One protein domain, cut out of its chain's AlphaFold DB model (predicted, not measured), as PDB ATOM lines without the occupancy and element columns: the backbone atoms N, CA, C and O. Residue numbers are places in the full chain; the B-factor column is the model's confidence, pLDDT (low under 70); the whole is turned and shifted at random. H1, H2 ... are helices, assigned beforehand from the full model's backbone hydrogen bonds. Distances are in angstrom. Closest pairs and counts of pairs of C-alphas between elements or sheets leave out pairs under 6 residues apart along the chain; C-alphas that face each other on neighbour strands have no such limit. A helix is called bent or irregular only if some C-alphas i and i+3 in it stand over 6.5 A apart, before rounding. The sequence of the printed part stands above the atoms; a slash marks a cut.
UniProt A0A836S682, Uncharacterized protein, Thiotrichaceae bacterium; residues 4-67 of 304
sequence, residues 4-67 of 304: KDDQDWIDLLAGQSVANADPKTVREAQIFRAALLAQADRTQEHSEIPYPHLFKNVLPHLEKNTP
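This is residues 4 to 67 of the 304 residues of an uncharacterized protein of Thiotrichaceae bacterium (UniProt A0A836S682). Starting from the first printed residue, you meet a short helix, H1, side by side with the first half of a long one, H2; a third, H3, comes back past both with few contacts, and the three centres make a triangle. Residues 40 to 46, of which 40 belongs to H2, stick out at one end of this loose group. The printed part has 64 residues with three named helices, in the order H1, H2, H3, and no named strand; the class is all helix. It is only just compact, close to loose, with a radius of gyration of the C-alphas of 12.8 A, and elongated, spanning 39 by 23 by 19 A.

Begin with H1, residues 4 to 13, which touches H2, residues 23 to 40, with residues 25 to 33 of H2 alone. Their closest C-alphas are those of Leu 13 and Ala 29, 5.6 A apart. They run the same way at a steep tilt of 36 degrees, only just beyond shallow. Further on, H3, residues 52 to 64, only just touches H1, with 3 pairs of C-alphas within 8 A and with its residues 61 to 62 alone; the closest C-alphas, of Asp 6 and His 61, are 5.8 A apart. These two run opposite ways at a steep tilt of 56 degrees. H2 and H3 are close but not clearly touching, about perpendicular at 74 degrees; their closest C-alphas, of Phe 32 and Leu 54, are 7.0 A apart. In H2 every O i to N i+4 pair is within hydrogen-bond range; in H1 5 of 6 are, in H3 5 of 9.

Find C-alpha 4 at (101.776, 114.412, 153.399), where H1 begins; it is 14.3 A long. H2 runs 25.7 A from C-alpha 23 to C-alpha 40 at (86.168, 114.332, 129.414). H3 runs 19.7 A to C-alpha 64 at (89.454, 115.698, 154.653); it is irregular, but only just, with C-alphas 57 and 60 6.6 A apart.

The C-alphas farthest apart, of Asn 20 and Glu 45, are 40.6 A apart. The link from H1 to H2 is short, that from H2 to H3 long, and the printed part has no cut. Look at the B-factor column: the mean pLDDT of the printed part is 72.9, and residue 39, residues 41 to 59 and residues 61 to 67 are under 70.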
ATOM      1  N   LYS A   4     100.960 114.612 154.593       79.00
ATOM      2  CA  LYS A   4     101.776 114.412 153.399       79.00
ATOM      3  C   LYS A   4     101.086 113.532 152.351       79.00
ATOM      4  O   LYS A   4     101.086 113.909 151.191       79.00
ATOM      5  N   ASP A   5     100.446 112.436 152.760       79.94
ATOM      6  CA  ASP A   5      99.792 111.516 151.815       79.94
ATOM      7  C   ASP A   5      98.655 112.236 151.068       79.94
ATOM      8  O   ASP A   5      98.480 112.080 149.864       79.94
ATOM      9  N   ASP A   6      97.930 113.092 151.792       81.88
ATOM     10  CA  ASP A   6      96.809 113.874 151.278       81.88
ATOM     11  C   ASP A   6      97.274 114.937 150.243       81.88
ATOM     12  O   ASP A   6      96.585 115.162 149.247       81.88
ATOM     13  N   GLN A   7      98.452 115.553 150.430       82.38
ATOM     14  CA  GLN A   7      99.042 116.504 149.470       82.38
ATOM     15  C   GLN A   7      99.656 115.796 148.255       82.38
ATOM     16  O   GLN A   7      99.460 116.242 147.124       82.38
ATOM     17  N   ASP A   8     100.336 114.669 148.479       87.00
ATOM     18  CA  ASP A   8     100.948 113.866 147.420       87.00
ATOM     19  C   ASP A   8      99.879 113.422 146.399       87.00
ATOM     20  O   ASP A   8     100.100 113.498 145.190       87.00
ATOM     21  N   TRP A   9      98.679 113.043 146.862       85.56
ATOM     22  CA  TRP A   9      97.532 112.731 145.997       85.56
ATOM     23  C   TRP A   9      97.096 113.907 145.114       85.56
ATOM     24  O   TRP A   9      96.844 113.713 143.925       85.56
ATOM     25  N   ILE A  10      97.007 115.119 145.667       82.50
ATOM     26  CA  ILE A  10      96.594 116.315 144.915       82.50
ATOM     27  C   ILE A  10      97.621 116.639 143.829       82.50
ATOM     28  O   ILE A  10      97.250 116.847 142.671       82.50
ATOM     29  N   ASP A  11      98.904 116.632 144.186       86.31
ATOM     30  CA  ASP A  11      99.993 116.946 143.264       86.31
ATOM     31  C   ASP A  11     100.051 115.909 142.123       86.31
ATOM     32  O   ASP A  11     100.170 116.270 140.948       86.31
ATOM     33  N   LEU A  12      99.848 114.623 142.435       88.94
ATOM     34  CA  LEU A  12      99.772 113.548 141.439       88.94
ATOM     35  C   LEU A  12      98.555 113.678 140.508       88.94
ATOM     36  O   LEU A  12      98.686 113.477 139.296       88.94
ATOM     37  N   LEU A  13      97.379 114.045 141.031       83.75
ATOM     38  CA  LEU A  13      96.177 114.289 140.220       83.75
ATOM     39  C   LEU A  13      96.331 115.511 139.305       83.75
ATOM     40  O   LEU A  13      95.852 115.493 138.169       83.75
ATOM     41  N   ALA A  14      97.075 116.529 139.747       85.56
ATOM     42  CA  ALA A  14      97.475 117.671 138.926       85.56
ATOM     43  C   ALA A  14      98.533 117.313 137.858       85.56
ATOM     44  O   ALA A  14      98.886 118.149 137.025       85.56
ATOM     45  N   GLY A  15      99.027 116.070 137.847       86.88
ATOM     46  CA  GLY A  15     100.035 115.588 136.908       86.88
ATOM     47  C   GLY A  15     101.472 115.936 137.293       86.88
ATOM     48  O   GLY A  15     102.358 115.814 136.447       86.88
ATOM     49  N   GLN A  16     101.713 116.364 138.532       91.00
ATOM     50  CA  GLN A  16     103.054 116.619 139.052       91.00
ATOM     51  C   GLN A  16     103.702 115.318 139.541       91.00
ATOM     52  O   GLN A  16     103.026 114.361 139.920       91.00
ATOM     53  N   SER A  17     105.035 115.268 139.525       90.75
ATOM     54  CA  SER A  17     105.795 114.174 140.124       90.75
ATOM     55  C   SER A  17     106.125 114.496 141.579       90.75
ATOM     56  O   SER A  17     106.667 115.554 141.892       90.75
ATOM     57  N   VAL A  18     105.839 113.553 142.474       93.94
ATOM     58  CA  VAL A  18     106.103 113.699 143.907       93.94
ATOM     59  C   VAL A  18     107.244 112.770 144.312       93.94
ATOM     60  O   VAL A  18     107.164 111.548 144.162       93.94
ATOM     61  N   ALA A  19     108.334 113.342 144.825       90.50
ATOM     62  CA  ALA A  19     109.491 112.567 145.255       90.50
ATOM     63  C   ALA A  19     109.175 111.764 146.530       90.50
ATOM     64  O   ALA A  19     108.814 112.332 147.562       90.50
ATOM     65  N   ASN A  20     109.415 110.449 146.479       91.44
ATOM     66  CA  ASN A  20     109.133 109.482 147.550       91.44
ATOM     67  C   ASN A  20     107.641 109.208 147.811       91.44
ATOM     68  O   ASN A  20     107.315 108.688 148.879       91.44
ATOM     69  N   ALA A  21     106.752 109.536 146.869       88.31
ATOM     70  CA  ALA A  21     105.377 109.059 146.939       88.31
ATOM     71  C   ALA A  21     105.343 107.527 146.845       88.31
ATOM     72  O   ALA A  21     106.129 106.910 146.117       88.31
ATOM     73  N   ASP A  22     104.423 106.917 147.587       89.44
ATOM     74  CA  ASP A  22     104.202 105.478 147.535       89.44
ATOM     75  C   ASP A  22     103.857 105.044 146.088       89.44
ATOM     76  O   ASP A  22     102.943 105.608 145.478       89.44
ATOM     77  N   PRO A  23     104.556 104.051 145.499       89.56
ATOM     78  CA  PRO A  23     104.346 103.663 144.103       89.56
ATOM     79  C   PRO A  23     102.910 103.236 143.780       89.56
ATOM     80  O   PRO A  23     102.451 103.419 142.650       89.56
ATOM     81  N   LYS A  24     102.188 102.671 144.757       87.00
ATOM     82  CA  LYS A  24     100.779 102.308 144.583       87.00
ATOM     83  C   LYS A  24      99.911 103.567 144.488       87.00
ATOM     84  O   LYS A  24      99.104 103.653 143.568       87.00
ATOM     85  N   THR A  25     100.148 104.557 145.342       83.88
ATOM     86  CA  THR A  25      99.493 105.876 145.293       83.88
ATOM     87  C   THR A  25      99.718 106.588 143.954       83.88
ATOM     88  O   THR A  25      98.765 107.043 143.323       83.88
ATOM     89  N   VAL A  26     100.958 106.598 143.449       88.31
ATOM     90  CA  VAL A  26     101.293 107.157 142.123       88.31
ATOM     91  C   VAL A  26     100.494 106.474 141.014       88.31
ATOM     92  O   VAL A  26      99.906 107.140 140.160       88.31
ATOM     93  N   ARG A  27     100.444 105.138 141.035       83.44
ATOM     94  CA  ARG A  27      99.721 104.349 140.034       83.44
ATOM     95  C   ARG A  27      98.215 104.609 140.079       83.44
ATOM     96  O   ARG A  27      97.606 104.778 139.026       83.44
ATOM     97  N   GLU A  28      97.610 104.633 141.262       81.94
ATOM     98  CA  GLU A  28      96.169 104.865 141.412       81.94
ATOM     99  C   GLU A  28      95.770 106.283 140.974       81.94
ATOM    100  O   GLU A  28      94.806 106.430 140.222       81.94
ATOM    101  N   ALA A  29      96.553 107.306 141.331       84.12
ATOM    102  CA  ALA A  29      96.323 108.683 140.888       84.12
ATOM    103  C   ALA A  29      96.436 108.837 139.361       84.12
ATOM    104  O   ALA A  29      95.611 109.507 138.739       84.12
ATOM    105  N   GLN A  30      97.411 108.172 138.730       84.38
ATOM    106  CA  GLN A  30      97.555 108.167 137.271       84.38
ATOM    107  C   GLN A  30      96.382 107.475 136.568       84.38
ATOM    108  O   GLN A  30      95.880 108.006 135.577       84.38
ATOM    109  N   ILE A  31      95.923 106.327 137.081       76.81
ATOM    110  CA  ILE A  31      94.755 105.613 136.538       76.81
ATOM    111  C   ILE A  31      93.504 106.485 136.662       76.81
ATOM    112  O   ILE A  31      92.762 106.630 135.694       76.81
ATOM    113  N   PHE A  32      93.290 107.099 137.826       80.94
ATOM    114  CA  PHE A  32      92.140 107.965 138.060       80.94
ATOM    115  C   PHE A  32      92.160 109.197 137.147       80.94
ATOM    116  O   PHE A  32      91.164 109.504 136.496       80.94
ATOM    117  N   ARG A  33      93.316 109.856 137.007       84.06
ATOM    118  CA  ARG A  33      93.499 110.976 136.075       84.06
ATOM    119  C   ARG A  33      93.239 110.562 134.626       84.06
ATOM    120  O   ARG A  33      92.556 111.283 133.908       84.06
ATOM    121  N   ALA A  34      93.755 109.412 134.194       75.38
ATOM    122  CA  ALA A  34      93.512 108.894 132.851       75.38
ATOM    123  C   ALA A  34      92.025 108.586 132.614       75.38
ATOM    124  O   ALA A  34      91.517 108.879 131.537       75.38
ATOM    125  N   ALA A  35      91.317 108.058 133.617       74.38
ATOM    126  CA  ALA A  35      89.878 107.822 133.545       74.38
ATOM    127  C   ALA A  35      89.085 109.135 133.435       74.38
ATOM    128  O   ALA A  35      88.187 109.224 132.602       74.38
ATOM    129  N   LEU A  36      89.449 110.166 134.206       75.56
ATOM    130  CA  LEU A  36      88.827 111.492 134.104       75.56
ATOM    131  C   LEU A  36      89.059 112.133 132.733       75.56
ATOM    132  O   LEU A  36      88.122 112.673 132.156       75.56
ATOM    133  N   LEU A  37      90.280 112.048 132.197       76.44
ATOM    134  CA  LEU A  37      90.599 112.570 130.865       76.44
ATOM    135  C   LEU A  37      89.851 111.803 129.768       76.44
ATOM    136  O   LEU A  37      89.215 112.415 128.920       76.44
ATOM    137  N   ALA A  38      89.842 110.470 129.834       70.31
ATOM    138  CA  ALA A  38      89.102 109.640 128.886       70.31
ATOM    139  C   ALA A  38      87.585 109.886 128.943       70.31
ATOM    140  O   ALA A  38      86.912 109.749 127.926       70.31
ATOM    141  N   GLN A  39      87.046 110.237 130.114       68.94
ATOM    142  CA  GLN A  39      85.643 110.614 130.264       68.94
ATOM    143  C   GLN A  39      85.370 112.025 129.734       68.94
ATOM    144  O   GLN A  39      84.342 112.235 129.101       68.94
ATOM    145  N   ALA A  40      86.283 112.976 129.949       71.25
ATOM    146  CA  ALA A  40      86.168 114.332 129.414       71.25
ATOM    147  C   ALA A  40      86.187 114.362 127.875       71.25
ATOM    148  O   ALA A  40      85.510 115.193 127.275       71.25
ATOM    149  N   ASP A  41      86.912 113.432 127.245       67.44
ATOM    150  CA  ASP A  41      86.987 113.296 125.786       67.44
ATOM    151  C   ASP A  41      85.781 112.553 125.170       67.44
ATOM    152  O   ASP A  41      85.620 112.539 123.947       67.44
ATOM    153  N   ARG A  42      84.911 111.927 125.978       68.94
ATOM    154  CA  ARG A  42      83.708 111.244 125.476       68.94
ATOM    155  C   ARG A  42      82.567 112.239 125.276       68.94
ATOM    156  O   ARG A  42      82.015 112.782 126.227       68.94
ATOM    157  N   THR A  43      82.159 112.417 124.024       52.34
ATOM    158  CA  THR A  43      80.889 113.063 123.673       52.34
ATOM    159  C   THR A  43      79.713 112.264 124.241       52.34
ATOM    160  O   THR A  43      79.699 111.038 124.162       52.34
ATOM    161  N   GLN A  44      78.755 112.994 124.817       52.09
ATOM    162  CA  GLN A  44      77.675 112.627 125.752       52.09
ATOM    163  C   GLN A  44      76.854 111.338 125.552       52.09
ATOM    164  O   GLN A  44      76.015 111.066 126.405       52.09
ATOM    165  N   GLU A  45      77.016 110.546 124.494       48.53
ATOM    166  CA  GLU A  45      75.945 109.615 124.127       48.53
ATOM    167  C   GLU A  45      75.803 108.386 125.026       48.53
ATOM    168  O   GLU A  45      74.677 108.083 125.385       48.53
ATOM    169  N   HIS A  46      76.859 107.717 125.498       54.12
ATOM    170  CA  HIS A  46      76.679 106.562 126.396       54.12
ATOM    171  C   HIS A  46      77.936 106.286 127.228       54.12
ATOM    172  O   HIS A  46      78.959 105.880 126.677       54.12
ATOM    173  N   SER A  47      77.892 106.431 128.558       49.06
ATOM    174  CA  SER A  47      78.855 105.710 129.409       49.06
ATOM    175  C   SER A  47      78.430 105.573 130.870       49.06
ATOM    176  O   SER A  47      78.308 106.554 131.598       49.06
ATOM    177  N   GLU A  48      78.309 104.321 131.312       54.84
ATOM    178  CA  GLU A  48      78.514 103.936 132.709       54.84
ATOM    179  C   GLU A  48      79.910 104.387 133.167       54.84
ATOM    180  O   GLU A  48      80.886 104.273 132.416       54.84
ATOM    181  N   ILE A  49      80.013 104.889 134.402       54.28
ATOM    182  CA  ILE A  49      81.268 105.391 134.973       54.28
ATOM    183  C   ILE A  49      82.259 104.224 135.104       54.28
ATOM    184  O   ILE A  49      82.035 103.311 135.909       54.28
ATOM    185  N   PRO A  50      83.385 104.231 134.369       48.88
ATOM    186  CA  PRO A  50      84.373 103.184 134.516       48.88
ATOM    187  C   PRO A  50      85.075 103.350 135.876       48.88
ATOM    188  O   PRO A  50      85.585 104.417 136.205       48.88
ATOM    189  N   TYR A  51      85.131 102.262 136.650       57.56
ATOM    190  CA  TYR A  51      85.878 102.130 137.917       57.56
ATOM    191  C   TYR A  51      85.282 102.830 139.166       57.56
ATOM    192  O   TYR A  51      85.970 103.602 139.842       57.56
ATOM    193  N   PRO A  52      84.055 102.472 139.596       58.31
ATOM    194  CA  PRO A  52      83.411 103.041 140.792       58.31
ATOM    195  C   PRO A  52      84.175 102.783 142.105       58.31
ATOM    196  O   PRO A  52      84.029 103.515 143.082       58.31
ATOM    197  N   HIS A  53      85.023 101.753 142.150       66.75
ATOM    198  CA  HIS A  53      85.828 101.443 143.332       66.75
ATOM    199  C   HIS A  53      86.977 102.438 143.557       66.75
ATOM    200  O   HIS A  53      87.394 102.610 144.699       66.75
ATOM    201  N   LEU A  54      87.466 103.121 142.512       62.12
ATOM    202  CA  LEU A  54      88.522 104.130 142.655       62.12
ATOM    203  C   LEU A  54      87.994 105.395 143.337       62.12
ATOM    204  O   LEU A  54      88.666 105.953 144.200       62.12
ATOM    205  N   PHE A  55      86.751 105.789 143.043       63.38
ATOM    206  CA  PHE A  55      86.102 106.925 143.701       63.38
ATOM    207  C   PHE A  55      85.997 106.745 145.217       63.38
ATOM    208  O   PHE A  55      86.249 107.694 145.955       63.38
ATOM    209  N   LYS A  56      85.719 105.525 145.698       67.50
ATOM    210  CA  LYS A  56      85.672 105.226 147.142       67.50
ATOM    211  C   LYS A  56      87.005 105.462 147.855       67.50
ATOM    212  O   LYS A  56      86.992 105.792 149.037       67.50
ATOM    213  N   ASN A  57      88.127 105.308 147.155       65.12
ATOM    214  CA  ASN A  57      89.448 105.536 147.733       65.12
ATOM    215  C   ASN A  57      89.847 107.015 147.674       65.12
ATOM    216  O   ASN A  57      90.508 107.491 148.586       65.12
ATOM    217  N   VAL A  58      89.420 107.753 146.642       63.56
ATOM    218  CA  VAL A  58      89.807 109.159 146.426       63.56
ATOM    219  C   VAL A  58      88.942 110.143 147.226       63.56
ATOM    220  O   VAL A  58      89.468 111.128 147.746       63.56
ATOM    221  N   LEU A  59      87.635 109.882 147.376       68.12
ATOM    222  CA  LEU A  59      86.700 110.796 148.058       68.12
ATOM    223  C   LEU A  59      87.147 111.197 149.479       68.12
ATOM    224  O   LEU A  59      87.173 112.395 149.770       68.12
ATOM    225  N   PRO A  60      87.562 110.253 150.353       72.50
ATOM    226  CA  PRO A  60      87.959 110.581 151.721       72.50
ATOM    227  C   PRO A  60      89.161 111.532 151.797       72.50
ATOM    228  O   PRO A  60      89.254 112.329 152.731       72.50
ATOM    229  N   HIS A  61      90.073 111.474 150.820       65.94
ATOM    230  CA  HIS A  61      91.239 112.361 150.754       65.94
ATOM    231  C   HIS A  61      90.849 113.788 150.336       65.94
ATOM    232  O   HIS A  61      91.402 114.759 150.850       65.94
ATOM    233  N   LEU A  62      89.849 113.932 149.461       58.47
ATOM    234  CA  LEU A  62      89.330 115.239 149.046       58.47
ATOM    235  C   LEU A  62      88.482 115.896 150.145       58.47
ATOM    236  O   LEU A  62      88.638 117.086 150.417       58.47
ATOM    237  N   GLU A  63      87.631 115.127 150.829       64.19
ATOM    238  CA  GLU A  63      86.766 115.640 151.901       64.19
ATOM    239  C   GLU A  63      87.563 116.125 153.117       64.19
ATOM    240  O   GLU A  63      87.255 117.163 153.713       64.19
ATOM    241  N   LYS A  64      88.628 115.405 153.477       60.94
ATOM    242  CA  LYS A  64      89.454 115.698 154.653       60.94
ATOM    243  C   LYS A  64      90.305 116.965 154.500       60.94
ATOM    244  O   LYS A  64      90.653 117.577 155.509       60.94
ATOM    245  N   ASN A  65      90.562 117.386 153.261       51.41
ATOM    246  CA  ASN A  65      91.294 118.608 152.923       51.41
ATOM    247  C   ASN A  65      90.409 119.858 152.810       51.41
ATOM    248  O   ASN A  65      90.903 120.931 152.459       51.41
ATOM    249  N   THR A  66      89.118 119.776 153.147       45.41
ATOM    250  CA  THR A  66      88.290 120.981 153.271       45.41
ATOM    251  C   THR A  66      88.813 121.857 154.426       45.41
ATOM    252  O   THR A  66      88.892 121.401 155.574       45.41
ATOM    253  N   PRO A  67      89.215 123.120 154.178       40.59
ATOM    254  CA  PRO A  67      89.807 123.954 155.218       40.59
ATOM    255  C   PRO A  67      88.786 124.240 156.331       40.59
ATOM    256  O   PRO A  67      87.807 124.966 156.147       40.59
TER     257      PRO A  67